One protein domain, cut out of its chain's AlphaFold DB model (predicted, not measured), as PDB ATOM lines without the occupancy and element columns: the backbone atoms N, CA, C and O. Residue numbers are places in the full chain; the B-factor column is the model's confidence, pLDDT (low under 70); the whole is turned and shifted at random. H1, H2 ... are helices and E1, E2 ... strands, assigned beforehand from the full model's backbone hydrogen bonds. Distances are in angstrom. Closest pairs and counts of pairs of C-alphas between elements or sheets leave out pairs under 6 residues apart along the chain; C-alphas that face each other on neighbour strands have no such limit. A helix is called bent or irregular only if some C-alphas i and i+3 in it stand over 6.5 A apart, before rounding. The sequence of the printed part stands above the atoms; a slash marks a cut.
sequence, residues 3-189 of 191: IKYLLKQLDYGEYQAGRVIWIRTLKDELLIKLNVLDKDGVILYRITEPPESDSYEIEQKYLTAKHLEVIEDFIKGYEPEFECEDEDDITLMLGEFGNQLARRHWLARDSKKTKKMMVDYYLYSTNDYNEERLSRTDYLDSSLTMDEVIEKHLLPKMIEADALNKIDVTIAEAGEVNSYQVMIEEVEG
ATOM      1  N   ILE A   3     -46.552 -30.891  39.937       75.06
ATOM      2  CA  ILE A   3     -46.165 -30.138  38.742       75.06
ATOM      3  C   ILE A   3     -44.723 -29.712  38.941       75.06
ATOM      4  O   ILE A   3     -44.400 -29.094  39.958       75.06
ATOM      5  N   LYS A   4     -43.868 -30.042  37.982       84.88
ATOM      6  CA  LYS A   4     -42.515 -29.511  37.915       84.88
ATOM      7  C   LYS A   4     -42.531 -28.323  36.965       84.88
ATOM      8  O   LYS A   4     -42.923 -28.459  35.807       84.88
ATOM      9  N   TYR A   5     -42.144 -27.157  37.467       88.88
ATOM     10  CA  TYR A   5     -42.096 -25.933  36.677       88.88
ATOM     11  C   TYR A   5     -40.836 -25.126  36.981       88.88
ATOM     12  O   TYR A   5     -40.269 -25.205  38.074       88.88
ATOM     13  N   LEU A   6     -40.420 -24.330  36.001       89.88
ATOM     14  CA  LEU A   6     -39.380 -23.322  36.145       89.88
ATOM     15  C   LEU A   6     -40.024 -21.963  36.391       89.88
ATOM     16  O   LEU A   6     -40.969 -21.588  35.699       89.88
ATOM     17  N   LEU A   7     -39.485 -21.226  37.361       91.56
ATOM     18  CA  LEU A   7     -39.858 -19.849  37.658       91.56
ATOM     19  C   LEU A   7     -38.668 -18.935  37.382       91.56
ATOM     20  O   LEU A   7     -37.595 -19.115  37.964       91.56
ATOM     21  N   LYS A   8     -38.866 -17.931  36.532       92.12
ATOM     22  CA  LYS A   8     -37.865 -16.911  36.220       92.12
ATOM     23  C   LYS A   8     -38.428 -15.531  36.510       92.12
ATOM     24  O   LYS A   8     -39.492 -15.188  36.012       92.12
ATOM     25  N   GLN A   9     -37.719 -14.731  37.299       93.06
ATOM     26  CA  GLN A   9     -38.068 -13.324  37.480       93.06
ATOM     27  C   GLN A   9     -37.626 -12.514  36.257       93.06
ATOM     28  O   GLN A   9     -36.518 -12.708  35.754       93.06
ATOM     29  N   LEU A  10     -38.498 -11.620  35.799       92.38
ATOM     30  CA  LEU A  10     -38.267 -10.740  34.657       92.38
ATOM     31  C   LEU A  10     -37.853  -9.348  35.155       92.38
ATOM     32  O   LEU A  10     -38.509  -8.787  36.039       92.38
ATOM     33  N   ASP A  11     -36.765  -8.810  34.602       91.31
ATOM     34  CA  ASP A  11     -36.180  -7.528  34.997       91.31
ATOM     35  C   ASP A  11     -36.223  -6.523  33.844       91.31
ATOM     36  O   ASP A  11     -35.750  -6.791  32.748       91.31
ATOM     37  N   TYR A  12     -36.765  -5.341  34.115       92.88
ATOM     38  CA  TYR A  12     -36.889  -4.247  33.150       92.88
ATOM     39  C   TYR A  12     -35.938  -3.094  33.478       92.88
ATOM     40  O   TYR A  12     -36.088  -1.994  32.943       92.88
ATOM     41  N   GLY A  13     -34.997  -3.313  34.399       93.19
ATOM     42  CA  GLY A  13     -34.092  -2.303  34.916       93.19
ATOM     43  C   GLY A  13     -34.828  -1.125  35.552       93.19
ATOM     44  O   GLY A  13     -35.963  -1.215  36.021       93.19
ATOM     45  N   GLU A  14     -34.167   0.026  35.539       94.31
ATOM     46  CA  GLU A  14     -34.709   1.278  36.075       94.31
ATOM     47  C   GLU A  14     -35.498   2.081  35.023       94.31
ATOM     48  O   GLU A  14     -35.748   3.274  35.207       94.31
ATOM     49  N   TYR A  15     -35.884   1.446  33.911       96.69
ATOM     50  CA  TYR A  15     -36.670   2.085  32.860       96.69
ATOM     51  C   TYR A  15     -38.113   2.309  33.312       96.69
ATOM     52  O   TYR A  15     -38.688   1.538  34.084       96.69
ATOM     53  N   GLN A  16     -38.724   3.384  32.820       95.12
ATOM     54  CA  GLN A  16     -40.058   3.798  33.249       95.12
ATOM     55  C   GLN A  16     -40.938   4.171  32.063       95.12
ATOM     56  O   GLN A  16     -40.484   4.769  31.088       95.12
ATOM     57  N   ALA A  17     -42.235   3.893  32.182       95.25
ATOM     58  CA  ALA A  17     -43.224   4.452  31.274       95.25
ATOM     59  C   ALA A  17     -43.618   5.867  31.725       95.25
ATOM     60  O   ALA A  17     -44.134   6.076  32.824       95.25
ATOM     61  N   GLY A  18     -43.413   6.845  30.848       93.00
ATOM     62  CA  GLY A  18     -43.840   8.227  31.022       93.00
ATOM     63  C   GLY A  18     -45.011   8.573  30.108       93.00
ATOM     64  O   GLY A  18     -45.050   8.157  28.956       93.00
ATOM     65  N   ARG A  19     -45.951   9.398  30.590       91.12
ATOM     66  CA  ARG A  19     -47.090   9.912  29.799       91.12
ATOM     67  C   ARG A  19     -47.822   8.800  29.023       91.12
ATOM     68  O   ARG A  19     -48.009   8.905  27.816       91.12
ATOM     69  N   VAL A  20     -48.244   7.756  29.730       92.00
ATOM     70  CA  VAL A  20     -49.042   6.673  29.142       92.00
ATOM     71  C   VAL A  20     -50.461   7.172  28.864       92.00
ATOM     72  O   VAL A  20     -51.171   7.581  29.787       92.00
ATOM     73  N   ILE A  21     -50.873   7.150  27.600       90.75
ATOM     74  CA  ILE A  21     -52.199   7.559  27.139       90.75
ATOM     75  C   ILE A  21     -52.844   6.370  26.430       90.75
ATOM     76  O   ILE A  21     -52.363   5.931  25.392       90.75
ATOM     77  N   TRP A  22     -53.958   5.904  26.988       87.25
ATOM     78  CA  TRP A  22     -54.823   4.893  26.386       87.25
ATOM     79  C   TRP A  22     -55.969   5.610  25.677       87.25
ATOM     80  O   TRP A  22     -56.702   6.380  26.307       87.25
ATOM     81  N   ILE A  23     -56.106   5.397  24.375       87.06
ATOM     82  CA  ILE A  23     -57.112   6.042  23.533       87.06
ATOM     83  C   ILE A  23     -58.023   4.956  22.981       87.06
ATOM     84  O   ILE A  23     -57.568   4.056  22.287       87.06
ATOM     85  N   ARG A  24     -59.318   5.064  23.276       87.19
ATOM     86  CA  ARG A  24     -60.356   4.270  22.618       87.19
ATOM     87  C   ARG A  24     -60.879   5.076  21.437       87.19
ATOM     88  O   ARG A  24     -61.351   6.201  21.633       87.19
ATOM     89  N   THR A  25     -60.726   4.562  20.223       84.38
ATOM     90  CA  THR A  25     -61.191   5.238  19.009       84.38
ATOM     91  C   THR A  25     -62.720   5.220  18.947       84.38
ATOM     92  O   THR A  25     -63.396   4.522  19.704       84.38
ATOM     93  N   LEU A  26     -63.303   5.988  18.022       88.25
ATOM     94  CA  LEU A  26     -64.756   5.979  17.796       88.25
ATOM     95  C   LEU A  26     -65.281   4.630  17.278       88.25
ATOM     96  O   LEU A  26     -66.487   4.402  17.312       88.25
ATOM     97  N   LYS A  27     -64.389   3.761  16.796       88.25
ATOM     98  CA  LYS A  27     -64.698   2.397  16.360       88.25
ATOM     99  C   LYS A  27     -64.476   1.356  17.461       88.25
ATOM    100  O   LYS A  27     -64.526   0.171  17.177       88.25
ATOM    101  N   ASP A  28     -64.252   1.803  18.696       81.44
ATOM    102  CA  ASP A  28     -63.935   0.954  19.847       81.44
ATOM    103  C   ASP A  28     -62.551   0.277  19.794       81.44
ATOM    104  O   ASP A  28     -62.250  -0.586  20.616       81.44
ATOM    105  N   GLU A  29     -61.674   0.711  18.884       84.00
ATOM    106  CA  GLU A  29     -60.306   0.198  18.787       84.00
ATOM    107  C   GLU A  29     -59.421   0.838  19.873       84.00
ATOM    108  O   GLU A  29     -59.676   1.964  20.321       84.00
ATOM    109  N   LEU A  30     -58.367   0.146  20.305       79.94
ATOM    110  CA  LEU A  30     -57.435   0.646  21.316       79.94
ATOM    111  C   LEU A  30     -56.145   1.140  20.658       79.94
ATOM    112  O   LEU A  30     -55.574   0.456  19.823       79.94
ATOM    113  N   LEU A  31     -55.688   2.321  21.065       85.69
ATOM    114  CA  LEU A  31     -54.384   2.876  20.715       85.69
ATOM    115  C   LEU A  31     -53.655   3.292  21.988       85.69
ATOM    116  O   LEU A  31     -54.255   3.861  22.912       85.69
ATOM    117  N   ILE A  32     -52.347   3.062  22.016       87.69
ATOM    118  CA  ILE A  32     -51.483   3.412  23.144       87.69
ATOM    119  C   ILE A  32     -50.413   4.384  22.680       87.69
ATOM    120  O   ILE A  32     -49.832   4.241  21.607       87.69
ATOM    121  N   LYS A  33     -50.150   5.400  23.505       94.00
ATOM    122  CA  LYS A  33     -48.987   6.280  23.362       94.00
ATOM    123  C   LYS A  33     -48.247   6.377  24.675       94.00
ATOM    124  O   LYS A  33     -48.864   6.676  25.698       94.00
ATOM    125  N   LEU A  34     -46.933   6.198  24.643       95.62
ATOM    126  CA  LEU A  34     -46.087   6.391  25.815       95.62
ATOM    127  C   LEU A  34     -44.694   6.910  25.453       95.62
ATOM    128  O   LEU A  34     -44.234   6.801  24.321       95.62
ATOM    129  N   ASN A  35     -44.018   7.459  26.455       97.44
ATOM    130  CA  ASN A  35     -42.580   7.679  26.444       97.44
ATOM    131  C   ASN A  35     -41.912   6.544  27.223       97.44
ATOM    132  O   ASN A  35     -42.358   6.232  28.328       97.44
ATOM    133  N   VAL A  36     -40.806   6.020  26.714       97.75
ATOM    134  CA  VAL A  36     -39.896   5.189  27.505       97.75
ATOM    135  C   VAL A  36     -38.790   6.080  28.052       97.75
ATOM    136  O   VAL A  36     -38.146   6.824  27.304       97.75
ATOM    137  N   LEU A  37     -38.635   6.055  29.371       97.88
ATOM    138  CA  LEU A  37     -37.681   6.859  30.120       97.88
ATOM    139  C   LEU A  37     -36.569   5.974  30.680       97.88
ATOM    140  O   LEU A  37     -36.831   4.829  31.052       97.88
ATOM    141  N   ASP A  38     -35.362   6.519  30.792       96.44
ATOM    142  CA  ASP A  38     -34.324   5.932  31.641       96.44
ATOM    143  C   ASP A  38     -34.550   6.262  33.131       96.44
ATOM    144  O   ASP A  38     -35.519   6.927  33.514       96.44
ATOM    145  N   LYS A  39     -33.614   5.817  33.973       94.25
ATOM    146  CA  LYS A  39     -33.625   6.035  35.426       94.25
ATOM    147  C   LYS A  39     -33.618   7.506  35.851       94.25
ATOM    148  O   LYS A  39     -34.105   7.835  36.930       94.25
ATOM    149  N   ASP A  40     -33.053   8.378  35.017       96.00
ATOM    150  CA  ASP A  40     -32.911   9.810  35.279       96.00
ATOM    151  C   ASP A  40     -34.122  10.595  34.729       96.00
ATOM    152  O   ASP A  40     -34.200  11.820  34.856       96.00
ATOM    153  N   GLY A  41     -35.101   9.894  34.141       95.31
ATOM    154  CA  GLY A  41     -36.309  10.468  33.558       95.31
ATOM    155  C   GLY A  41     -36.108  11.034  32.151       95.31
ATOM    156  O   GLY A  41     -36.975  11.764  31.656       95.31
ATOM    157  N   VAL A  42     -34.989  10.728  31.490       97.12
ATOM    158  CA  VAL A  42     -34.718  11.158  30.113       97.12
ATOM    159  C   VAL A  42     -35.558  10.326  29.155       97.12
ATOM    160  O   VAL A  42     -35.541   9.100  29.193       97.12
ATOM    161  N   ILE A  43     -36.279  10.993  28.250       97.75
ATOM    162  CA  ILE A  43     -37.061  10.314  27.212       97.75
ATOM    163  C   ILE A  43     -36.105   9.698  26.191       97.75
ATOM    164  O   ILE A  43     -35.489  10.420  25.409       97.75
ATOM    165  N   LEU A  44     -36.025   8.372  26.151       97.75
ATOM    166  CA  LEU A  44     -35.197   7.656  25.184       97.75
ATOM    167  C   LEU A  44     -35.884   7.580  23.824       97.75
ATOM    168  O   LEU A  44     -35.283   7.911  22.802       97.75
ATOM    169  N   TYR A  45     -37.159   7.202  23.824       97.81
ATOM    170  CA  TYR A  45     -37.998   7.120  22.635       97.81
ATOM    171  C   TYR A  45     -39.480   7.197  23.014       97.81
ATOM    172  O   TYR A  45     -39.849   7.129  24.193       97.81
ATOM    173  N   ARG A  46     -40.338   7.387  22.013       96.81
ATOM    174  CA  ARG A  46     -41.792   7.294  22.159       96.81
ATOM    175  C   ARG A  46     -42.335   6.164  21.319       96.81
ATOM    176  O   ARG A  46     -41.832   5.931  20.227       96.81
ATOM    177  N   ILE A  47     -43.387   5.545  21.828       95.44
ATOM    178  CA  ILE A  47     -44.114   4.475  21.163       95.44
ATOM    179  C   ILE A  47     -45.515   4.982  20.865       95.44
ATOM    180  O   ILE A  47     -46.155   5.597  21.729       95.44
ATOM    181  N   THR A  48     -45.983   4.708  19.655       93.81
ATOM    182  CA  THR A  48     -47.407   4.639  19.343       93.81
ATOM    183  C   THR A  48     -47.715   3.225  18.880       93.81
ATOM    184  O   THR A  48     -47.077   2.746  17.952       93.81
ATOM    185  N   GLU A  49     -48.687   2.579  19.510       89.50
ATOM    186  CA  GLU A  49     -49.297   1.346  19.012       89.50
ATOM    187  C   GLU A  49     -50.598   1.733  18.302       89.50
ATOM    188  O   GLU A  49     -51.554   2.160  18.971       89.50
ATOM    189  N   PRO A  50     -50.632   1.707  16.958       86.06
ATOM    190  CA  PRO A  50     -51.850   1.962  16.214       86.06
ATOM    191  C   PRO A  50     -52.873   0.846  16.459       86.06
ATOM    192  O   PRO A  50     -52.491  -0.296  16.706       86.06
ATOM    193  N   PRO A  51     -54.176   1.142  16.354       83.25
ATOM    194  CA  PRO A  51     -55.176   0.096  16.451       83.25
ATOM    195  C   PRO A  51     -55.044  -0.886  15.282       83.25
ATOM    196  O   PRO A  51     -54.789  -0.459  14.155       83.25
ATOM    197  N   GLU A  52     -55.253  -2.177  15.560       76.94
ATOM    198  CA  GLU A  52     -55.226  -3.268  14.566       76.94
ATOM    199  C   GLU A  52     -53.885  -3.412  13.811       76.94
ATOM    200  O   GLU A  52     -53.854  -3.949  12.706       76.94
ATOM    201  N   SER A  53     -52.783  -2.914  14.384       79.25
ATOM    202  CA  SER A  53     -51.438  -3.014  13.808       79.25
ATOM    203  C   SER A  53     -50.631  -4.117  14.481       79.25
ATOM    204  O   SER A  53     -50.535  -4.143  15.705       79.25
ATOM    205  N   ASP A  54     -49.957  -4.943  13.682       77.38
ATOM    206  CA  ASP A  54     -48.994  -5.951  14.159       77.38
ATOM    207  C   ASP A  54     -47.606  -5.334  14.447       77.38
ATOM    208  O   ASP A  54     -46.581  -6.011  14.435       77.38
ATOM    209  N   SER A  55     -47.541  -4.009  14.616       84.56
ATOM    210  CA  SER A  55     -46.292  -3.248  14.692       84.56
ATOM    211  C   SER A  55     -46.481  -1.885  15.362       84.56
ATOM    212  O   SER A  55     -47.604  -1.402  15.552       84.56
ATOM    213  N   TYR A  56     -45.358  -1.244  15.677       91.50
ATOM    214  CA  TYR A  56     -45.246  -0.035  16.482       91.50
ATOM    215  C   TYR A  56     -44.632   1.124  15.696       91.50
ATOM    216  O   TYR A  56     -43.718   0.951  14.898       91.50
ATOM    217  N   GLU A  57     -45.060   2.350  15.989       94.00
ATOM    218  CA  GLU A  57     -44.357   3.550  15.536       94.00
ATOM    219  C   GLU A  57     -43.397   4.033  16.629       94.00
ATOM    220  O   GLU A  57     -43.824   4.379  17.739       94.00
ATOM    221  N   ILE A  58     -42.105   4.114  16.300       95.38
ATOM    222  CA  ILE A  58     -41.051   4.522  17.235       95.38
ATOM    223  C   ILE A  58     -40.499   5.901  16.865       95.38
ATOM    224  O   ILE A  58     -39.873   6.099  15.827       95.38
ATOM    225  N   GLU A  59     -40.672   6.876  17.760       95.69
ATOM    226  CA  GLU A  59     -40.033   8.192  17.651       95.69
ATOM    227  C   GLU A  59     -38.789   8.235  18.549       95.69
ATOM    228  O   GLU A  59     -38.888   8.443  19.763       95.69
ATOM    229  N   GLN A  60     -37.604   8.069  17.960       92.25
ATOM    230  CA  GLN A  60     -36.342   8.110  18.703       92.25
ATOM    231  C   GLN A  60     -36.031   9.517  19.252       92.25
ATOM    232  O   GLN A  60     -36.334  10.545  18.631       92.25
ATOM    233  N   LYS A  61     -35.420   9.567  20.443       95.25
ATOM    234  CA  LYS A  61     -34.940  10.794  21.102       95.25
ATOM    235  C   LYS A  61     -33.485  10.652  21.537       95.25
ATOM    236  O   LYS A  61     -32.595  10.994  20.768       95.25
ATOM    237  N   TYR A  62     -33.251  10.151  22.746       95.25
ATOM    238  CA  TYR A  62     -31.919   9.948  23.329       95.25
ATOM    239  C   TYR A  62     -31.550   8.458  23.429       95.25
ATOM    240  O   TYR A  62     -30.713   8.062  24.239       95.25
ATOM    241  N   LEU A  63     -32.191   7.614  22.617       95.38
ATOM    242  CA  LEU A  63     -31.866   6.196  22.506       95.38
ATOM    243  C   LEU A  63     -30.436   6.027  21.959       95.38
ATOM    244  O   LEU A  63     -30.039   6.705  21.016       95.38
ATOM    245  N   THR A  64     -29.650   5.147  22.581       95.50
ATOM    246  CA  THR A  64     -28.251   4.881  22.205       95.50
ATOM    247  C   THR A  64     -28.073   3.393  21.931       95.50
ATOM    248  O   THR A  64     -28.888   2.599  22.390       95.50
ATOM    249  N   ALA A  65     -26.984   3.002  21.262       94.50
ATOM    250  CA  ALA A  65     -26.654   1.588  21.048       94.50
ATOM    251  C   ALA A  65     -26.588   0.796  22.366       94.50
ATOM    252  O   ALA A  65     -27.152  -0.281  22.465       94.50
ATOM    253  N   LYS A  66     -26.028   1.390  23.427       95.06
ATOM    254  CA  LYS A  66     -26.004   0.767  24.755       95.06
ATOM    255  C   LYS A  66     -27.408   0.540  25.329       95.06
ATOM    256  O   LYS A  66     -27.631  -0.424  26.047       95.06
ATOM    257  N   HIS A  67     -28.351   1.445  25.059       95.88
ATOM    258  CA  HIS A  67     -29.737   1.244  25.481       95.88
ATOM    259  C   HIS A  67     -30.393   0.100  24.706       95.88
ATOM    260  O   HIS A  67     -31.154  -0.644  25.310       95.88
ATOM    261  N   LEU A  68     -30.089  -0.038  23.412       95.00
ATOM    262  CA  LEU A  68     -30.563  -1.157  22.599       95.00
ATOM    263  C   LEU A  68     -30.027  -2.486  23.130       95.00
ATOM    264  O   LEU A  68     -30.834  -3.346  23.434       95.00
ATOM    265  N   GLU A  69     -28.714  -2.598  23.351       94.19
ATOM    266  CA  GLU A  69     -28.078  -3.804  23.907       94.19
ATOM    267  C   GLU A  69     -28.717  -4.226  25.240       94.19
ATOM    268  O   GLU A  69     -29.065  -5.383  25.432       94.19
ATOM    269  N   VAL A  70     -28.937  -3.275  26.155       95.50
ATOM    270  CA  VAL A  70     -29.555  -3.567  27.460       95.50
ATOM    271  C   VAL A  70     -31.012  -4.015  27.319       95.50
ATOM    272  O   VAL A  70     -31.447  -4.917  28.030       95.50
ATOM    273  N   ILE A  71     -31.783  -3.382  26.431       95.44
ATOM    274  CA  ILE A  71     -33.179  -3.768  26.190       95.44
ATOM    275  C   ILE A  71     -33.238  -5.147  25.524       95.44
ATOM    276  O   ILE A  71     -34.040  -5.982  25.935       95.44
ATOM    277  N   GLU A  72     -32.367  -5.404  24.555       94.06
ATOM    278  CA  GLU A  72     -32.231  -6.696  23.886       94.06
ATOM    279  C   GLU A  72     -31.874  -7.799  24.887       94.06
ATOM    280  O   GLU A  72     -32.506  -8.852  24.880       94.06
ATOM    281  N   ASP A  73     -30.945  -7.544  25.812       93.44
ATOM    282  CA  ASP A  73     -30.594  -8.479  26.885       93.44
ATOM    283  C   ASP A  73     -31.798  -8.806  27.785       93.44
ATOM    284  O   ASP A  73     -31.975  -9.960  28.188       93.44
ATOM    285  N   PHE A  74     -32.657  -7.824  28.090       94.00
ATOM    286  CA  PHE A  74     -33.896  -8.081  28.830       94.00
ATOM    287  C   PHE A  74     -34.858  -8.959  28.032       94.00
ATOM    288  O   PHE A  74     -35.368  -9.939  28.575       94.00
ATOM    289  N   ILE A  75     -35.067  -8.659  26.747       91.19
ATOM    290  CA  ILE A  75     -35.954  -9.437  25.874       91.19
ATOM    291  C   ILE A  75     -35.429 -10.862  25.685       91.19
ATOM    292  O   ILE A  75     -36.183 -11.806  25.900       91.19
ATOM    293  N   LYS A  76     -34.131 -11.053  25.433       89.62
ATOM    294  CA  LYS A  76     -33.480 -12.377  25.392       89.62
ATOM    295  C   LYS A  76     -33.531 -13.102  26.731       89.62
ATOM    296  O   LYS A  76     -33.568 -14.331  26.804       89.62
ATOM    297  N   GLY A  77     -33.587 -12.347  27.824       85.06
ATOM    298  CA  GLY A  77     -33.922 -12.865  29.140       85.06
ATOM    299  C   GLY A  77     -35.295 -13.546  29.177       85.06
ATOM    300  O   GLY A  77     -35.484 -14.470  29.965       85.06
ATOM    301  N   TYR A  78     -36.251 -13.151  28.349       82.56
ATOM    302  CA  TYR A  78     -37.624 -13.674  28.354       82.56
ATOM    303  C   TYR A  78     -37.866 -14.674  27.222       82.56
ATOM    304  O   TYR A  78     -38.586 -15.665  27.394       82.56
ATOM    305  N   GLU A  79     -37.226 -14.409  26.090       83.12
ATOM    306  CA  GLU A  79     -37.310 -15.128  24.830       83.12
ATOM    307  C   GLU A  79     -35.882 -15.340  24.306       83.12
ATOM    308  O   GLU A  79     -35.381 -14.543  23.521       83.12
ATOM    309  N   PRO A  80     -35.180 -16.398  24.757       83.00
ATOM    310  CA  PRO A  80     -33.776 -16.625  24.390       83.00
ATOM    311  C   PRO A  80     -33.529 -16.799  22.888       83.00
ATOM    312  O   PRO A  80     -32.411 -16.580  22.434       83.00
ATOM    313  N   GLU A  81     -34.566 -17.205  22.156       83.00
ATOM    314  CA  GLU A  81     -34.573 -17.389  20.699       83.00
ATOM    315  C   GLU A  81     -34.835 -16.068  19.947       83.00
ATOM    316  O   GLU A  81     -34.881 -16.068  18.723       83.00
ATOM    317  N   PHE A  82     -35.058 -14.948  20.651       83.94
ATOM    318  CA  PHE A  82     -35.262 -13.650  20.012       83.94
ATOM    319  C   PHE A  82     -33.971 -13.196  19.326       83.94
ATOM    320  O   PHE A  82     -32.936 -12.993  19.974       83.94
ATOM    321  N   GLU A  83     -34.049 -13.000  18.016       84.44
ATOM    322  CA  GLU A  83     -32.970 -12.481  17.187       84.44
ATOM    323  C   GLU A  83     -33.369 -11.100  16.668       84.44
ATOM    324  O   GLU A  83     -34.491 -10.890  16.224       84.44
ATOM    325  N   CYS A  84     -32.452 -10.142  16.790       85.94
ATOM    326  CA  CYS A  84     -32.649  -8.774  16.339       85.94
ATOM    327  C   CYS A  84     -31.782  -8.560  15.097       85.94
ATOM    328  O   CYS A  84     -30.624  -8.146  15.215       85.94
ATOM    329  N   GLU A  85     -32.295  -8.913  13.921       87.25
ATOM    330  CA  GLU A  85     -31.509  -8.924  12.682       87.25
ATOM    331  C   GLU A  85     -31.664  -7.632  11.876       87.25
ATOM    332  O   GLU A  85     -30.706  -7.189  11.229       87.25
ATOM    333  N   ASP A  86     -32.841  -7.007  11.933       91.00
ATOM    334  CA  ASP A  86     -33.169  -5.835  11.125       91.00
ATOM    335  C   ASP A  86     -33.902  -4.707  11.886       91.00
ATOM    336  O   ASP A  86     -34.032  -4.702  13.113       91.00
ATOM    337  N   GLU A  87     -34.296  -3.661  11.153       89.25
ATOM    338  CA  GLU A  87     -34.984  -2.494  11.723       89.25
ATOM    339  C   GLU A  87     -36.413  -2.806  12.196       89.25
ATOM    340  O   GLU A  87     -36.905  -2.139  13.118       89.25
ATOM    341  N   ASP A  88     -37.070  -3.804  11.603       90.50
ATOM    342  CA  ASP A  88     -38.419  -4.218  11.981       90.50
ATOM    343  C   ASP A  88     -38.362  -4.987  13.310       90.50
ATOM    344  O   ASP A  88     -39.145  -4.685  14.218       90.50
ATOM    345  N   ASP A  89     -37.361  -5.853  13.498       91.25
ATOM    346  CA  ASP A  89     -37.105  -6.531  14.776       91.25
ATOM    347  C   ASP A  89     -36.794  -5.533  15.898       91.25
ATOM    348  O   ASP A  89     -37.335  -5.634  17.003       91.25
ATOM    349  N   ILE A  90     -35.970  -4.511  15.623       92.94
ATOM    350  CA  ILE A  90     -35.682  -3.435  16.588       92.94
ATOM    351  C   ILE A  90     -36.975  -2.706  16.969       92.94
ATOM    352  O   ILE A  90     -37.196  -2.377  18.139       92.94
ATOM    353  N   THR A  91     -37.824  -2.419  15.985       94.25
ATOM    354  CA  THR A  91     -39.099  -1.724  16.187       94.25
ATOM    355  C   THR A  91     -40.040  -2.548  17.059       94.25
ATOM    356  O   THR A  91     -40.602  -2.014  18.023       94.25
ATOM    357  N   LEU A  92     -40.155  -3.844  16.771       91.31
ATOM    358  CA  LEU A  92     -40.941  -4.793  17.549       91.31
ATOM    359  C   LEU A  92     -40.415  -4.892  18.985       91.31
ATOM    360  O   LEU A  92     -41.172  -4.672  19.930       91.31
ATOM    361  N   MET A  93     -39.110  -5.106  19.153       94.06
ATOM    362  CA  MET A  93     -38.437  -5.190  20.452       94.06
ATOM    363  C   MET A  93     -38.710  -3.956  21.322       94.06
ATOM    364  O   MET A  93     -39.103  -4.064  22.486       94.06
ATOM    365  N   LEU A  94     -38.506  -2.759  20.766       95.75
ATOM    366  CA  LEU A  94     -38.699  -1.498  21.482       95.75
ATOM    367  C   LEU A  94     -40.167  -1.250  21.834       95.75
ATOM    368  O   LEU A  94     -40.449  -0.702  22.909       95.75
ATOM    369  N   GLY A  95     -41.072  -1.617  20.928       93.94
ATOM    370  CA  GLY A  95     -42.512  -1.530  21.111       93.94
ATOM    371  C   GLY A  95     -43.001  -2.436  22.233       93.94
ATOM    372  O   GLY A  95     -43.572  -1.938  23.205       93.94
ATOM    373  N   GLU A  96     -42.673  -3.727  22.164       90.94
ATOM    374  CA  GLU A  96     -42.987  -4.717  23.199       90.94
ATOM    375  C   GLU A  96     -42.432  -4.295  24.558       90.94
ATOM    376  O   GLU A  96     -43.172  -4.223  25.544       90.94
ATOM    377  N   PHE A  97     -41.153  -3.908  24.620       94.38
ATOM    378  CA  PHE A  97     -40.533  -3.472  25.871       94.38
ATOM    379  C   PHE A  97     -41.294  -2.305  26.515       94.38
ATOM    380  O   PHE A  97     -41.616  -2.339  27.707       94.38
ATOM    381  N   GLY A  98     -41.635  -1.271  25.745       94.94
ATOM    382  CA  GLY A  98     -42.362  -0.139  26.310       94.94
ATOM    383  C   GLY A  98     -43.832  -0.434  26.605       94.94
ATOM    384  O   GLY A  98     -44.367   0.118  27.568       94.94
ATOM    385  N   ASN A  99     -44.471  -1.344  25.874       90.50
ATOM    386  CA  ASN A  99     -45.800  -1.838  26.221       90.50
ATOM    387  C   ASN A  99     -45.813  -2.561  27.567       90.50
ATOM    388  O   ASN A  99     -46.677  -2.287  28.409       90.50
ATOM    389  N   GLN A 100     -44.808  -3.396  27.833       91.81
ATOM    390  CA  GLN A 100     -44.638  -4.020  29.143       91.81
ATOM    391  C   GLN A 100     -44.426  -2.969  30.241       91.81
ATOM    392  O   GLN A 100     -45.067  -3.032  31.293       91.81
ATOM    393  N   LEU A 101     -43.620  -1.929  29.995       95.00
ATOM    394  CA  LEU A 101     -43.475  -0.813  30.939       95.00
ATOM    395  C   LEU A 101     -44.802  -0.069  31.177       95.00
ATOM    396  O   LEU A 101     -45.114   0.285  32.318       95.00
ATOM    397  N   ALA A 102     -45.602   0.167  30.133       93.12
ATOM    398  CA  ALA A 102     -46.903   0.828  30.241       93.12
ATOM    399  C   ALA A 102     -47.890   0.011  31.083       93.12
ATOM    400  O   ALA A 102     -48.571   0.574  31.952       93.12
ATOM    401  N   ARG A 103     -47.936  -1.309  30.867       91.44
ATOM    402  CA  ARG A 103     -48.730  -2.248  31.669       91.44
ATOM    403  C   ARG A 103     -48.278  -2.260  33.121       91.44
ATOM    404  O   ARG A 103     -49.102  -2.047  34.011       91.44
ATOM    405  N   ARG A 104     -46.974  -2.397  33.378       93.44
ATOM    406  CA  ARG A 104     -46.401  -2.342  34.736       93.44
ATOM    407  C   ARG A 104     -46.760  -1.035  35.443       93.44
ATOM    408  O   ARG A 104     -47.207  -1.055  36.588       93.44
ATOM    409  N   HIS A 105     -46.657   0.101  34.755       93.50
ATOM    410  CA  HIS A 105     -47.060   1.402  35.297       93.50
ATOM    411  C   HIS A 105     -48.564   1.462  35.625       93.50
ATOM    412  O   HIS A 105     -48.954   1.979  36.677       93.50
ATOM    413  N   TRP A 106     -49.426   0.934  34.748       93.25
ATOM    414  CA  TRP A 106     -50.865   0.840  35.006       93.25
ATOM    415  C   TRP A 106     -51.169  -0.003  36.252       93.25
ATOM    416  O   TRP A 106     -51.890   0.466  37.139       93.25
ATOM    417  N   LEU A 107     -50.566  -1.187  36.358       94.25
ATOM    418  CA  LEU A 107     -50.741  -2.107  37.482       94.25
ATOM    419  C   LEU A 107     -50.252  -1.509  38.807       94.25
ATOM    420  O   LEU A 107     -50.951  -1.594  39.819       94.25
ATOM    421  N   ALA A 108     -49.103  -0.827  38.810       93.75
ATOM    422  CA  ALA A 108     -48.601  -0.110  39.984       93.75
ATOM    423  C   ALA A 108     -49.610   0.946  40.466       93.75
ATOM    424  O   ALA A 108     -49.982   1.019  41.641       93.75
ATOM    425  N   ARG A 109     -50.102   1.773  39.541       93.50
ATOM    426  CA  ARG A 109     -51.052   2.843  39.855       93.50
ATOM    427  C   ARG A 109     -52.364   2.287  40.415       93.50
ATOM    428  O   ARG A 109     -52.872   2.800  41.418       93.50
ATOM    429  N   ASP A 110     -52.923   1.273  39.766       92.75
ATOM    430  CA  ASP A 110     -54.260   0.775  40.083       92.75
ATOM    431  C   ASP A 110     -54.264  -0.142  41.312       92.75
ATOM    432  O   ASP A 110     -55.171  -0.019  42.141       92.75
ATOM    433  N   SER A 111     -53.231  -0.963  41.528       93.12
ATOM    434  CA  SER A 111     -53.088  -1.759  42.761       93.12
ATOM    435  C   SER A 111     -52.991  -0.857  43.996       93.12
ATOM    436  O   SER A 111     -53.687  -1.073  44.992       93.12
ATOM    437  N   LYS A 112     -52.239   0.251  43.912       92.31
ATOM    438  CA  LYS A 112     -52.156   1.264  44.979       92.31
ATOM    439  C   LYS A 112     -53.504   1.924  45.275       92.31
ATOM    440  O   LYS A 112     -53.825   2.194  46.432       92.31
ATOM    441  N   LYS A 113     -54.302   2.195  44.239       91.75
ATOM    442  CA  LYS A 113     -55.624   2.827  44.374       91.75
ATOM    443  C   LYS A 113     -56.669   1.869  44.945       91.75
ATOM    444  O   LYS A 113     -57.478   2.273  45.777       91.75
ATOM    445  N   THR A 114     -56.680   0.628  44.470       88.81
ATOM    446  CA  THR A 114     -57.711  -0.366  44.800       88.81
ATOM    447  C   THR A 114     -57.417  -1.127  46.086       88.81
ATOM    448  O   THR A 114     -58.349  -1.672  46.673       88.81
ATOM    449  N   LYS A 115     -56.154  -1.139  46.542       85.56
ATOM    450  CA  LYS A 115     -55.664  -1.970  47.655       85.56
ATOM    451  C   LYS A 115     -55.914  -3.466  47.438       85.56
ATOM    452  O   LYS A 115     -56.046  -4.213  48.405       85.56
ATOM    453  N   LYS A 116     -56.018  -3.879  46.175       88.94
ATOM    454  CA  LYS A 116     -56.113  -5.276  45.764       88.94
ATOM    455  C   LYS A 116     -54.805  -5.710  45.133       88.94
ATOM    456  O   LYS A 116     -54.108  -4.888  44.532       88.94
ATOM    457  N   MET A 117     -54.534  -7.003  45.229       93.75
ATOM    458  CA  MET A 117     -53.535  -7.635  44.389       93.75
ATOM    459  C   MET A 117     -54.112  -7.766  42.977       93.75
ATOM    460  O   MET A 117     -55.225  -8.262  42.794       93.75
ATOM    461  N   MET A 118     -53.378  -7.286  41.983       95.00
ATOM    462  CA  MET A 118     -53.715  -7.423  40.570       95.00
ATOM    463  C   MET A 118     -52.758  -8.426  39.940       95.00
ATOM    464  O   MET A 118     -51.548  -8.307  40.114       95.00
ATOM    465  N   VAL A 119     -53.300  -9.402  39.221       94.75
ATOM    466  CA  VAL A 119     -52.531 -10.450  38.545       94.75
ATOM    467  C   VAL A 119     -52.861 -10.374  37.065       94.75
ATOM    468  O   VAL A 119     -53.929 -10.816  36.644       94.75
ATOM    469  N   ASP A 120     -51.969  -9.760  36.299       94.62
ATOM    470  CA  ASP A 120     -52.054  -9.661  34.844       94.62
ATOM    471  C   ASP A 120     -51.206 -10.762  34.228       94.62
ATOM    472  O   ASP A 120     -50.039 -10.897  34.588       94.62
ATOM    473  N   TYR A 121     -51.773 -11.587  33.359       92.12
ATOM    474  CA  TYR A 121     -51.045 -12.729  32.827       92.12
ATOM    475  C   TYR A 121     -51.456 -13.092  31.406       92.12
ATOM    476  O   TYR A 121     -52.585 -12.844  30.968       92.12
ATOM    477  N   TYR A 122     -50.512 -13.732  30.725       89.12
ATOM    478  CA  TYR A 122     -50.656 -14.327  29.410       89.12
ATOM    479  C   TYR A 122     -50.361 -15.813  29.503       89.12
ATOM    480  O   TYR A 122     -49.316 -16.198  30.020       89.12
ATOM    481  N   LEU A 123     -51.272 -16.635  28.993       86.69
ATOM    482  CA  LEU A 123     -51.043 -18.067  28.809       86.69
ATOM    483  C   LEU A 123     -50.801 -18.337  27.328       86.69
ATOM    484  O   LEU A 123     -51.560 -17.838  26.494       86.69
ATOM    485  N   TYR A 124     -49.766 -19.113  27.018       84.25
ATOM    486  CA  TYR A 124     -49.432 -19.499  25.650       84.25
ATOM    487  C   TYR A 124     -48.683 -20.838  25.605       84.25
ATOM    488  O   TYR A 124     -48.223 -21.361  26.627       84.25
ATOM    489  N   SER A 125     -48.609 -21.416  24.407       80.69
ATOM    490  CA  SER A 125     -47.840 -22.626  24.128       80.69
ATOM    491  C   SER A 125     -46.544 -22.270  23.416       80.69
ATOM    492  O   SER A 125     -46.540 -21.417  22.534       80.69
ATOM    493  N   THR A 126     -45.454 -22.951  23.754       74.44
ATOM    494  CA  THR A 126     -44.213 -22.910  22.964       74.44
ATOM    495  C   THR A 126     -44.204 -23.938  21.830       74.44
ATOM    496  O   THR A 126     -43.251 -23.973  21.059       74.44
ATOM    497  N   ASN A 127     -45.211 -24.818  21.762       67.75
ATOM    498  CA  ASN A 127     -45.216 -25.975  20.863       67.75
ATOM    499  C   ASN A 127     -46.046 -25.763  19.590       67.75
ATOM    500  O   ASN A 127     -45.842 -26.489  18.620       67.75
ATOM    501  N   ASP A 128     -46.963 -24.796  19.589       59.28
ATOM    502  CA  ASP A 128     -47.838 -24.503  18.454       59.28
ATOM    503  C   ASP A 128     -47.821 -22.997  18.164       59.28
ATOM    504  O   ASP A 128     -48.222 -22.185  18.994       59.28
ATOM    505  N   TYR A 129     -47.360 -22.629  16.966       52.56
ATOM    506  CA  TYR A 129     -47.286 -21.241  16.483       52.56
ATOM    507  C   TYR A 129     -48.665 -20.656  16.108       52.56
ATOM    508  O   TYR A 129     -48.737 -19.544  15.599       52.56
ATOM    509  N   ASN A 130     -49.763 -21.395  16.318       50.72
ATOM    510  CA  ASN A 130     -51.127 -20.902  16.114       50.72
ATOM    511  C   ASN A 130     -51.688 -20.377  17.443       50.72
ATOM    512  O   ASN A 130     -52.055 -21.124  18.348       50.72
ATOM    513  N   GLU A 131     -51.682 -19.052  17.537       55.22
ATOM    514  CA  GLU A 131     -51.589 -18.241  18.747       55.22
ATOM    515  C   GLU A 131     -52.923 -18.007  19.478       55.22
ATOM    516  O   GLU A 131     -53.533 -16.943  19.367       55.22
ATOM    517  N   GLU A 132     -53.363 -18.930  20.331       54.12
ATOM    518  CA  GLU A 132     -54.297 -18.540  21.398       54.12
ATOM    519  C   GLU A 132     -53.518 -17.972  22.592       54.12
ATOM    520  O   GLU A 132     -53.207 -18.663  23.562       54.12
ATOM    521  N   ARG A 133     -53.188 -16.675  22.519       66.44
ATOM    522  CA  ARG A 133     -52.686 -15.908  23.668       66.44
ATOM    523  C   ARG A 133     -53.863 -15.452  24.525       66.44
ATOM    524  O   ARG A 133     -54.563 -14.493  24.197       66.44
ATOM    525  N   LEU A 134     -54.072 -16.104  25.664       69.25
ATOM    526  CA  LEU A 134     -55.096 -15.683  26.619       69.25
ATOM    527  C   LEU A 134     -54.535 -14.598  27.543       69.25
ATOM    528  O   LEU A 134     -53.867 -14.907  28.526       69.25
ATOM    529  N   SER A 135     -54.832 -13.330  27.238       81.31
ATOM    530  CA  SER A 135     -54.548 -12.194  28.126       81.31
ATOM    531  C   SER A 135     -55.689 -12.010  29.126       81.31
ATOM    532  O   SER A 135     -56.843 -11.817  28.733       81.31
ATOM    533  N   ARG A 136     -55.383 -11.998  30.424       87.38
ATOM    534  CA  ARG A 136     -56.381 -11.751  31.473       87.38
ATOM    535  C   ARG A 136     -55.777 -11.023  32.668       87.38
ATOM    536  O   ARG A 136     -54.645 -11.279  33.055       87.38
ATOM    537  N   THR A 137     -56.582 -10.162  33.284       91.81
ATOM    538  CA  THR A 137     -56.247  -9.520  34.556       91.81
ATOM    539  C   THR A 137     -57.255  -9.938  35.619       91.81
ATOM    540  O   THR A 137     -58.448  -9.646  35.502       91.81
ATOM    541  N   ASP A 138     -56.775 -10.585  36.674       92.44
ATOM    542  CA  ASP A 138     -57.578 -10.954  37.834       92.44
ATOM    543  C   ASP A 138     -57.269 -10.046  39.035       92.44
ATOM    544  O   ASP A 138     -56.182  -9.481  39.167       92.44
ATOM    545  N   TYR A 139     -58.247  -9.918  39.933       92.62
ATOM    546  CA  TYR A 139     -58.151  -9.114  41.150       92.62
ATOM    547  C   TYR A 139     -58.327 -10.031  42.357       92.62
ATOM    548  O   TYR A 139     -59.420 -10.562  42.565       92.62
ATOM    549  N   LEU A 140     -57.270 -10.196  43.144       90.38
ATOM    550  CA  LEU A 140     -57.208 -11.117  44.276       90.38
ATOM    551  C   LEU A 140     -57.117 -10.368  45.615       90.38
ATOM    552  O   LEU A 140     -56.888  -9.153  45.667       90.38
ATOM    553  N   ASP A 141     -57.314 -11.115  46.701       81.50
ATOM    554  CA  ASP A 141     -57.135 -10.614  48.061       81.50
ATOM    555  C   ASP A 141     -55.652 -10.343  48.352       81.50
ATOM    556  O   ASP A 141     -54.781 -11.148  48.029       81.50
ATOM    557  N   SER A 142     -55.374  -9.225  49.026       75.06
ATOM    558  CA  SER A 142     -54.035  -8.705  49.363       75.06
ATOM    559  C   SER A 142     -53.295  -9.478  50.469       75.06
ATOM    560  O   SER A 142     -52.552  -8.922  51.273       75.06
ATOM    561  N   SER A 143     -53.573 -10.773  50.588       77.50
ATOM    562  CA  SER A 143     -52.957 -11.659  51.586       77.50
ATOM    563  C   SER A 143     -52.327 -12.905  50.981       77.50
ATOM    564  O   SER A 143     -51.702 -13.674  51.707       77.50
ATOM    565  N   LEU A 144     -52.487 -13.104  49.669       86.25
ATOM    566  CA  LEU A 144     -51.853 -14.207  48.967       86.25
ATOM    567  C   LEU A 144     -50.374 -13.907  48.763       86.25
ATOM    568  O   LEU A 144     -49.989 -12.791  48.426       86.25
ATOM    569  N   THR A 145     -49.543 -14.920  48.941       88.94
ATOM    570  CA  THR A 145     -48.143 -14.858  48.520       88.94
ATOM    571  C   THR A 145     -48.020 -15.089  47.011       88.94
ATOM    572  O   THR A 145     -48.914 -15.643  46.374       88.94
ATOM    573  N   MET A 146     -46.888 -14.689  46.428       87.44
ATOM    574  CA  MET A 146     -46.578 -14.929  45.011       87.44
ATOM    575  C   MET A 146     -46.671 -16.420  44.642       87.44
ATOM    576  O   MET A 146     -47.311 -16.759  43.648       87.44
ATOM    577  N   ASP A 147     -46.120 -17.302  45.480       88.56
ATOM    578  CA  ASP A 147     -46.187 -18.753  45.275       88.56
ATOM    579  C   ASP A 147     -47.637 -19.250  45.284       88.56
ATOM    580  O   ASP A 147     -48.025 -20.060  44.450       88.56
ATOM    581  N   GLU A 148     -48.490 -18.712  46.160       91.69
ATOM    582  CA  GLU A 148     -49.908 -19.074  46.183       91.69
ATOM    583  C   GLU A 148     -50.661 -18.606  44.940       91.69
ATOM    584  O   GLU A 148     -51.529 -19.331  44.453       91.69
ATOM    585  N   VAL A 149     -50.334 -17.431  44.401       92.25
ATOM    586  CA  VAL A 149     -50.896 -16.975  43.124       92.25
ATOM    587  C   VAL A 149     -50.486 -17.925  42.000       92.25
ATOM    588  O   VAL A 149     -51.329 -18.346  41.209       92.25
ATOM    589  N   ILE A 150     -49.213 -18.302  41.926       90.50
ATOM    590  CA  ILE A 150     -48.732 -19.197  40.872       90.50
ATOM    591  C   ILE A 150     -49.354 -20.588  41.039       90.50
ATOM    592  O   ILE A 150     -50.065 -21.053  40.150       90.50
ATOM    593  N   GLU A 151     -49.158 -21.232  42.187       90.12
ATOM    594  CA  GLU A 151     -49.518 -22.635  42.394       90.12
ATOM    595  C   GLU A 151     -51.023 -22.875  42.509       90.12
ATOM    596  O   GLU A 151     -51.529 -23.872  41.992       90.12
ATOM    597  N   LYS A 152     -51.754 -21.993  43.201       89.06
ATOM    598  CA  LYS A 152     -53.178 -22.215  43.501       89.06
ATOM    599  C   LYS A 152     -54.109 -21.537  42.503       89.06
ATOM    600  O   LYS A 152     -55.265 -21.941  42.417       89.06
ATOM    601  N   HIS A 153     -53.644 -20.514  41.780       89.31
ATOM    602  CA  HIS A 153     -54.499 -19.723  40.887       89.31
ATOM    603  C   HIS A 153     -54.118 -19.822  39.409       89.31
ATOM    604  O   HIS A 153     -55.015 -19.883  38.568       89.31
ATOM    605  N   LEU A 154     -52.827 -19.852  39.066       90.19
ATOM    606  CA  LEU A 154     -52.383 -19.834  37.667       90.19
ATOM    607  C   LEU A 154     -52.090 -21.225  37.098       90.19
ATOM    608  O   LEU A 154     -52.601 -21.548  36.027       90.19
ATOM    609  N   LEU A 155     -51.344 -22.074  37.811       88.81
ATOM    610  CA  LEU A 155     -51.028 -23.432  37.351       88.81
ATOM    611  C   LEU A 155     -52.275 -24.284  37.051       88.81
ATOM    612  O   LEU A 155     -52.282 -24.941  36.009       88.81
ATOM    613  N   PRO A 156     -53.357 -24.265  37.862       88.19
ATOM    614  CA  PRO A 156     -54.564 -25.020  37.529       88.19
ATOM    615  C   PRO A 156     -55.161 -24.611  36.178       88.19
ATOM    616  O   PRO A 156     -55.563 -25.475  35.407       88.19
ATOM    617  N   LYS A 157     -55.136 -23.313  35.846       86.88
ATOM    618  CA  LYS A 157     -55.659 -22.797  34.571       86.88
ATOM    619  C   LYS A 157     -54.826 -23.236  33.372       86.88
ATOM    620  O   LYS A 157     -55.389 -23.461  32.309       86.88
ATOM    621  N   MET A 158     -53.504 -23.342  33.525       83.12
ATOM    622  CA  MET A 158     -52.650 -23.893  32.466       83.12
ATOM    623  C   MET A 158     -52.978 -25.355  32.193       83.12
ATOM    624  O   MET A 158     -53.102 -25.756  31.045       83.12
ATOM    625  N   ILE A 159     -53.135 -26.141  33.258       82.12
ATOM    626  CA  ILE A 159     -53.369 -27.585  33.163       82.12
ATOM    627  C   ILE A 159     -54.742 -27.864  32.564       82.12
ATOM    628  O   ILE A 159     -54.871 -28.742  31.721       82.12
ATOM    629  N   GLU A 160     -55.758 -27.091  32.950       82.19
ATOM    630  CA  GLU A 160     -57.081 -27.147  32.323       82.19
ATOM    631  C   GLU A 160     -57.043 -26.796  30.830       82.19
ATOM    632  O   GLU A 160     -57.875 -27.291  30.071       82.19
ATOM    633  N   ALA A 161     -56.095 -25.957  30.405       77.62
ATOM    634  CA  ALA A 161     -55.944 -25.568  29.010       77.62
ATOM    635  C   ALA A 161     -55.213 -26.619  28.151       77.62
ATOM    636  O   ALA A 161     -55.265 -26.477  26.933       77.62
ATOM    637  N   ASP A 162     -54.587 -27.639  28.763       70.94
ATOM    638  CA  ASP A 162     -53.887 -28.825  28.206       70.94
ATOM    639  C   ASP A 162     -52.753 -28.545  27.186       70.94
ATOM    640  O   ASP A 162     -51.662 -29.101  27.276       70.94
ATOM    641  N   ALA A 163     -52.954 -27.620  26.247       73.00
ATOM    642  CA  ALA A 163     -52.007 -27.208  25.215       73.00
ATOM    643  C   ALA A 163     -51.055 -26.069  25.638       73.00
ATOM    644  O   ALA A 163     -50.060 -25.821  24.950       73.00
ATOM    645  N   LEU A 164     -51.339 -25.354  26.734       79.56
ATOM    646  CA  LEU A 164     -50.566 -24.182  27.174       79.56
ATOM    647  C   LEU A 164     -49.527 -24.574  28.228       79.56
ATOM    648  O   LEU A 164     -49.871 -25.078  29.296       79.56
ATOM    649  N   ASN A 165     -48.250 -24.301  27.957       83.69
ATOM    650  CA  ASN A 165     -47.132 -24.710  28.815       83.69
ATOM    651  C   ASN A 165     -46.301 -23.539  29.366       83.69
ATOM    652  O   ASN A 165     -45.373 -23.779  30.143       83.69
ATOM    653  N   LYS A 166     -46.644 -22.288  29.028       88.62
ATOM    654  CA  LYS A 166     -45.937 -21.093  29.502       88.62
ATOM    655  C   LYS A 166     -46.891 -19.994  29.986       88.62
ATOM    656  O   LYS A 166     -47.966 -19.791  29.418       88.62
ATOM    657  N   ILE A 167     -46.490 -19.299  31.053       90.00
ATOM    658  CA  ILE A 167     -47.132 -18.084  31.567       90.00
ATOM    659  C   ILE A 167     -46.109 -16.964  31.618       90.00
ATOM    660  O   ILE A 167     -45.065 -17.138  32.242       90.00
ATOM    661  N   ASP A 168     -46.474 -15.794  31.107       91.12
ATOM    662  CA  ASP A 168     -45.875 -14.539  31.556       91.12
ATOM    663  C   ASP A 168     -46.875 -13.829  32.471       91.12
ATOM    664  O   ASP A 168     -48.013 -13.562  32.084       91.12
ATOM    665  N   VAL A 169     -46.483 -13.584  33.719       93.75
ATOM    666  CA  VAL A 169     -47.341 -13.016  34.763       93.75
ATOM    667  C   VAL A 169     -46.693 -11.783  35.372       93.75
ATOM    668  O   VAL A 169     -45.526 -11.787  35.740       93.75
ATOM    669  N   THR A 170     -47.481 -10.732  35.550       94.94
ATOM    670  CA  THR A 170     -47.132  -9.543  36.316       94.94
ATOM    671  C   THR A 170     -48.087  -9.397  37.497       94.94
ATOM    672  O   THR A 170     -49.295  -9.224  37.331       94.94
ATOM    673  N   ILE A 171     -47.533  -9.460  38.705       95.25
ATOM    674  CA  ILE A 171     -48.258  -9.320  39.968       95.25
ATOM    675  C   ILE A 171     -47.982  -7.927  40.524       95.25
ATOM    676  O   ILE A 171     -46.823  -7.527  40.664       95.25
ATOM    677  N   ALA A 172     -49.044  -7.199  40.854       95.38
ATOM    678  CA  ALA A 172     -48.955  -5.880  41.452       95.38
ATOM    679  C   ALA A 172     -49.759  -5.768  42.742       95.38
ATOM    680  O   ALA A 172     -50.949  -6.082  42.782       95.38
ATOM    681  N   GLU A 173     -49.128  -5.240  43.782       94.44
ATOM    682  CA  GLU A 173     -49.742  -5.035  45.086       94.44
ATOM    683  C   GLU A 173     -49.192  -3.770  45.742       94.44
ATOM    684  O   GLU A 173     -47.993  -3.521  45.747       94.44
ATOM    685  N   ALA A 174     -50.085  -2.931  46.279       92.19
ATOM    686  CA  ALA A 174     -49.731  -1.678  46.955       92.19
ATOM    687  C   ALA A 174     -48.819  -0.717  46.148       92.19
ATOM    688  O   ALA A 174     -48.254   0.223  46.709       92.19
ATOM    689  N   GLY A 175     -48.749  -0.880  44.823       92.19
ATOM    690  CA  GLY A 175     -47.878  -0.114  43.933       92.19
ATOM    691  C   GLY A 175     -46.536  -0.765  43.605       92.19
ATOM    692  O   GLY A 175     -45.827  -0.238  42.750       92.19
ATOM    693  N   GLU A 176     -46.203  -1.890  44.230       93.31
ATOM    694  CA  GLU A 176     -45.060  -2.725  43.861       93.31
ATOM    695  C   GLU A 176     -45.461  -3.681  42.739       93.31
ATOM    696  O   GLU A 176     -46.590  -4.170  42.725       93.31
ATOM    697  N   VAL A 177     -44.562  -3.916  41.778       94.81
ATOM    698  CA  VAL A 177     -44.853  -4.706  40.573       94.81
ATOM    699  C   VAL A 177     -43.698  -5.638  40.246       94.81
ATOM    700  O   VAL A 177     -42.596  -5.188  39.922       94.81
ATOM    701  N   ASN A 178     -43.982  -6.935  40.242       94.44
ATOM    702  CA  ASN A 178     -43.028  -7.983  39.909       94.44
ATOM    703  C   ASN A 178     -43.551  -8.811  38.738       94.44
ATOM    704  O   ASN A 178     -44.732  -9.151  38.699       94.44
ATOM    705  N   SER A 179     -42.672  -9.115  37.789       94.31
ATOM    706  CA  SER A 179     -43.003  -9.916  36.613       94.31
ATOM    707  C   SER A 179     -42.209 -11.211  36.642       94.31
ATOM    708  O   SER A 179     -41.047 -11.230  37.051       94.31
ATOM    709  N   TYR A 180     -42.847 -12.289  36.216       93.81
ATOM    710  CA  TYR A 180     -42.297 -13.628  36.218       93.81
ATOM    711  C   TYR A 180     -42.714 -14.369  34.959       93.81
ATOM    712  O   TYR A 180     -43.789 -14.137  34.410       93.81
ATOM    713  N   GLN A 181     -41.877 -15.315  34.575       92.56
ATOM    714  CA  GLN A 181     -42.177 -16.322  33.584       92.56
ATOM    715  C   GLN A 181     -42.218 -17.688  34.264       92.56
ATOM    716  O   GLN A 181     -41.321 -18.034  35.039       92.56
ATOM    717  N   VAL A 182     -43.269 -18.447  33.977       91.50
ATOM    718  CA  VAL A 182     -43.499 -19.796  34.497       91.50
ATOM    719  C   VAL A 182     -43.574 -20.756  33.319       91.50
ATOM    720  O   VAL A 182     -44.382 -20.552  32.419       91.50
ATOM    721  N   MET A 183     -42.755 -21.803  33.319       89.19
ATOM    722  CA  MET A 183     -42.768 -22.840  32.283       89.19
ATOM    723  C   MET A 183     -43.001 -24.202  32.926       89.19
ATOM    724  O   MET A 183     -42.243 -24.595  33.814       89.19
ATOM    725  N   ILE A 184     -44.038 -24.919  32.492       85.56
ATOM    726  CA  ILE A 184     -44.283 -26.296  32.932       85.56
ATOM    727  C   ILE A 184     -43.290 -27.210  32.213       85.56
ATOM    728  O   ILE A 184     -43.252 -27.245  30.985       85.56
ATOM    729  N   GLU A 185     -42.500 -27.958  32.981       81.62
ATOM    730  CA  GLU A 185     -41.592 -28.977  32.444       81.62
ATOM    731  C   GLU A 185     -42.277 -30.343  32.370       81.62
ATOM    732  O   GLU A 185     -42.129 -31.065  31.389       81.62
ATOM    733  N   GLU A 186     -43.015 -30.709  33.421       71.00
ATOM    734  CA  GLU A 186     -43.635 -32.025  33.549       71.00
ATOM    735  C   GLU A 186     -44.841 -31.973  34.495       71.00
ATOM    736  O   GLU A 186     -44.829 -31.286  35.524       71.00
ATOM    737  N   VAL A 187     -45.880 -32.740  34.162       62.56
ATOM    738  CA  VAL A 187     -47.053 -32.943  35.016       62.56
ATOM    739  C   VAL A 187     -47.084 -34.411  35.446       62.56
ATOM    740  O   VAL A 187     -47.450 -35.289  34.670       62.56
ATOM    741  N   GLU A 188     -46.714 -34.697  36.696       58.56
ATOM    742  CA  GLU A 188     -46.767 -36.052  37.254       58.56
ATOM    743  C   GLU A 188     -48.164 -36.364  37.834       58.56
ATOM    744  O   GLU A 188     -48.674 -35.668  38.731       58.56
ATOM    745  N   GLY A 189     -48.748 -37.485  37.391       50.53
ATOM    746  CA  GLY A 189     -49.904 -38.123  38.033       50.53
ATOM    747  C   GLY A 189     -51.263 -37.923  37.358       50.53
ATOM    748  O   GLY A 189     -52.261 -37.837  38.075       50.53
TER     749      GLY A 189
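AT A GLANCE: This is residues 3 to 189 of the 191 residues of an uncharacterized protein of Enterococcus sp. 3H8_DIV0648 (UniProt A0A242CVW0). What is the main picture? Two antiparallel sheets are bridged by one long helix: residues 90 to 106 of H2 cross one face of a four-stranded sheet, and its residues 100 to 114 pack on one face of a twisted five-stranded sheet, which curls round H3 on its other face. H1 packs on H2 and at the E1 edge of the larger sheet. What is it made of? The printed part has 187 residues with three named helices and nine named strands, E1 E2 E3 E4 E5 H1 H2 E6 E7 H3 E8 E9 along the chain, class mixed; the sheets run E1 - E9 - E8 - E6 - E7 and E2 - E3 - E4 - E5. It is compact, radius of gyration of the C-alphas 17.1 A, spanning 53 by 39 by 37 A.

HOW THE PARTS SIT: How do the larger sheet's strands pair? E1, residues 3 to 10, E9, 176 to 188, E8, 166 to 173, E6, 117 to 124, and E7, 134 to 140, are antiparallel neighbours in that order. Within hydrogen-bond range are N 8 and O 181, 2.9 A, N 169 and O 180, 2.8 A, N 120 and O 170, 2.9 A, and N 119 and O 138, 2.9 A. What is on its faces? H1, residues 65 to 78, and H2, 87 to 114, are on one face and H3, 146 to 160, on the other, three layers; the closest C-alphas of H2 and E8, Ser 111 and Glu 173, are 5.2 A apart. E7, H3 and E8 form a split strand-helix-strand unit, two strands running the same way with E6 between them, its crossover right-handed. H1 and H2 touch, closest C-alphas Glu 72 and Met 93 at 7.3 A, with H1's residues 71 to 75 alone. What of the other sheet? E2, residues 16 to 24, E3, 30 to 37, E4, 43 to 49, and E5, 57 to 60, form a meander, each the antiparallel neighbour of the one before, with N 18 and O 35, N 47 and O 34, N 46 and O 59 at 2.8, 2.9 and 2.9 A. H2 runs across them, 87 degrees to E2 on the local plane, height over the sheet 8.0 A; the closest C-alphas of H2 and E2, Ala 17 and Ala 102, are 5.3 A apart. Are the helix backbones complete? Each O i to N i+4 pair is within hydrogen-bond range in H1 and H2, and 8 of 11 in H3, which is only just irregular: C-alphas 152 and 155 are 6.6 A apart.

IN THESE COORDINATES: Where are the anchors? E1 begins at C-alpha 3 (-46.165, -30.138, 38.742), and E9 ends at C-alpha 188 (-46.767, -36.052, 37.254). Which elements are long? From first to last C-alpha H2 measures 40.2 A and E9 34.0 A; E9 bends by 67 degrees at residue 185.

THE WHOLE: How far does it reach? The two C-alphas farthest apart, Lys 61 and Gly 189, are 53.9 A apart. Is anything missing or unsure? The printed part has no cut and no long link; pLDDT is under 70 at residues 127 to 134 and 187 to 189.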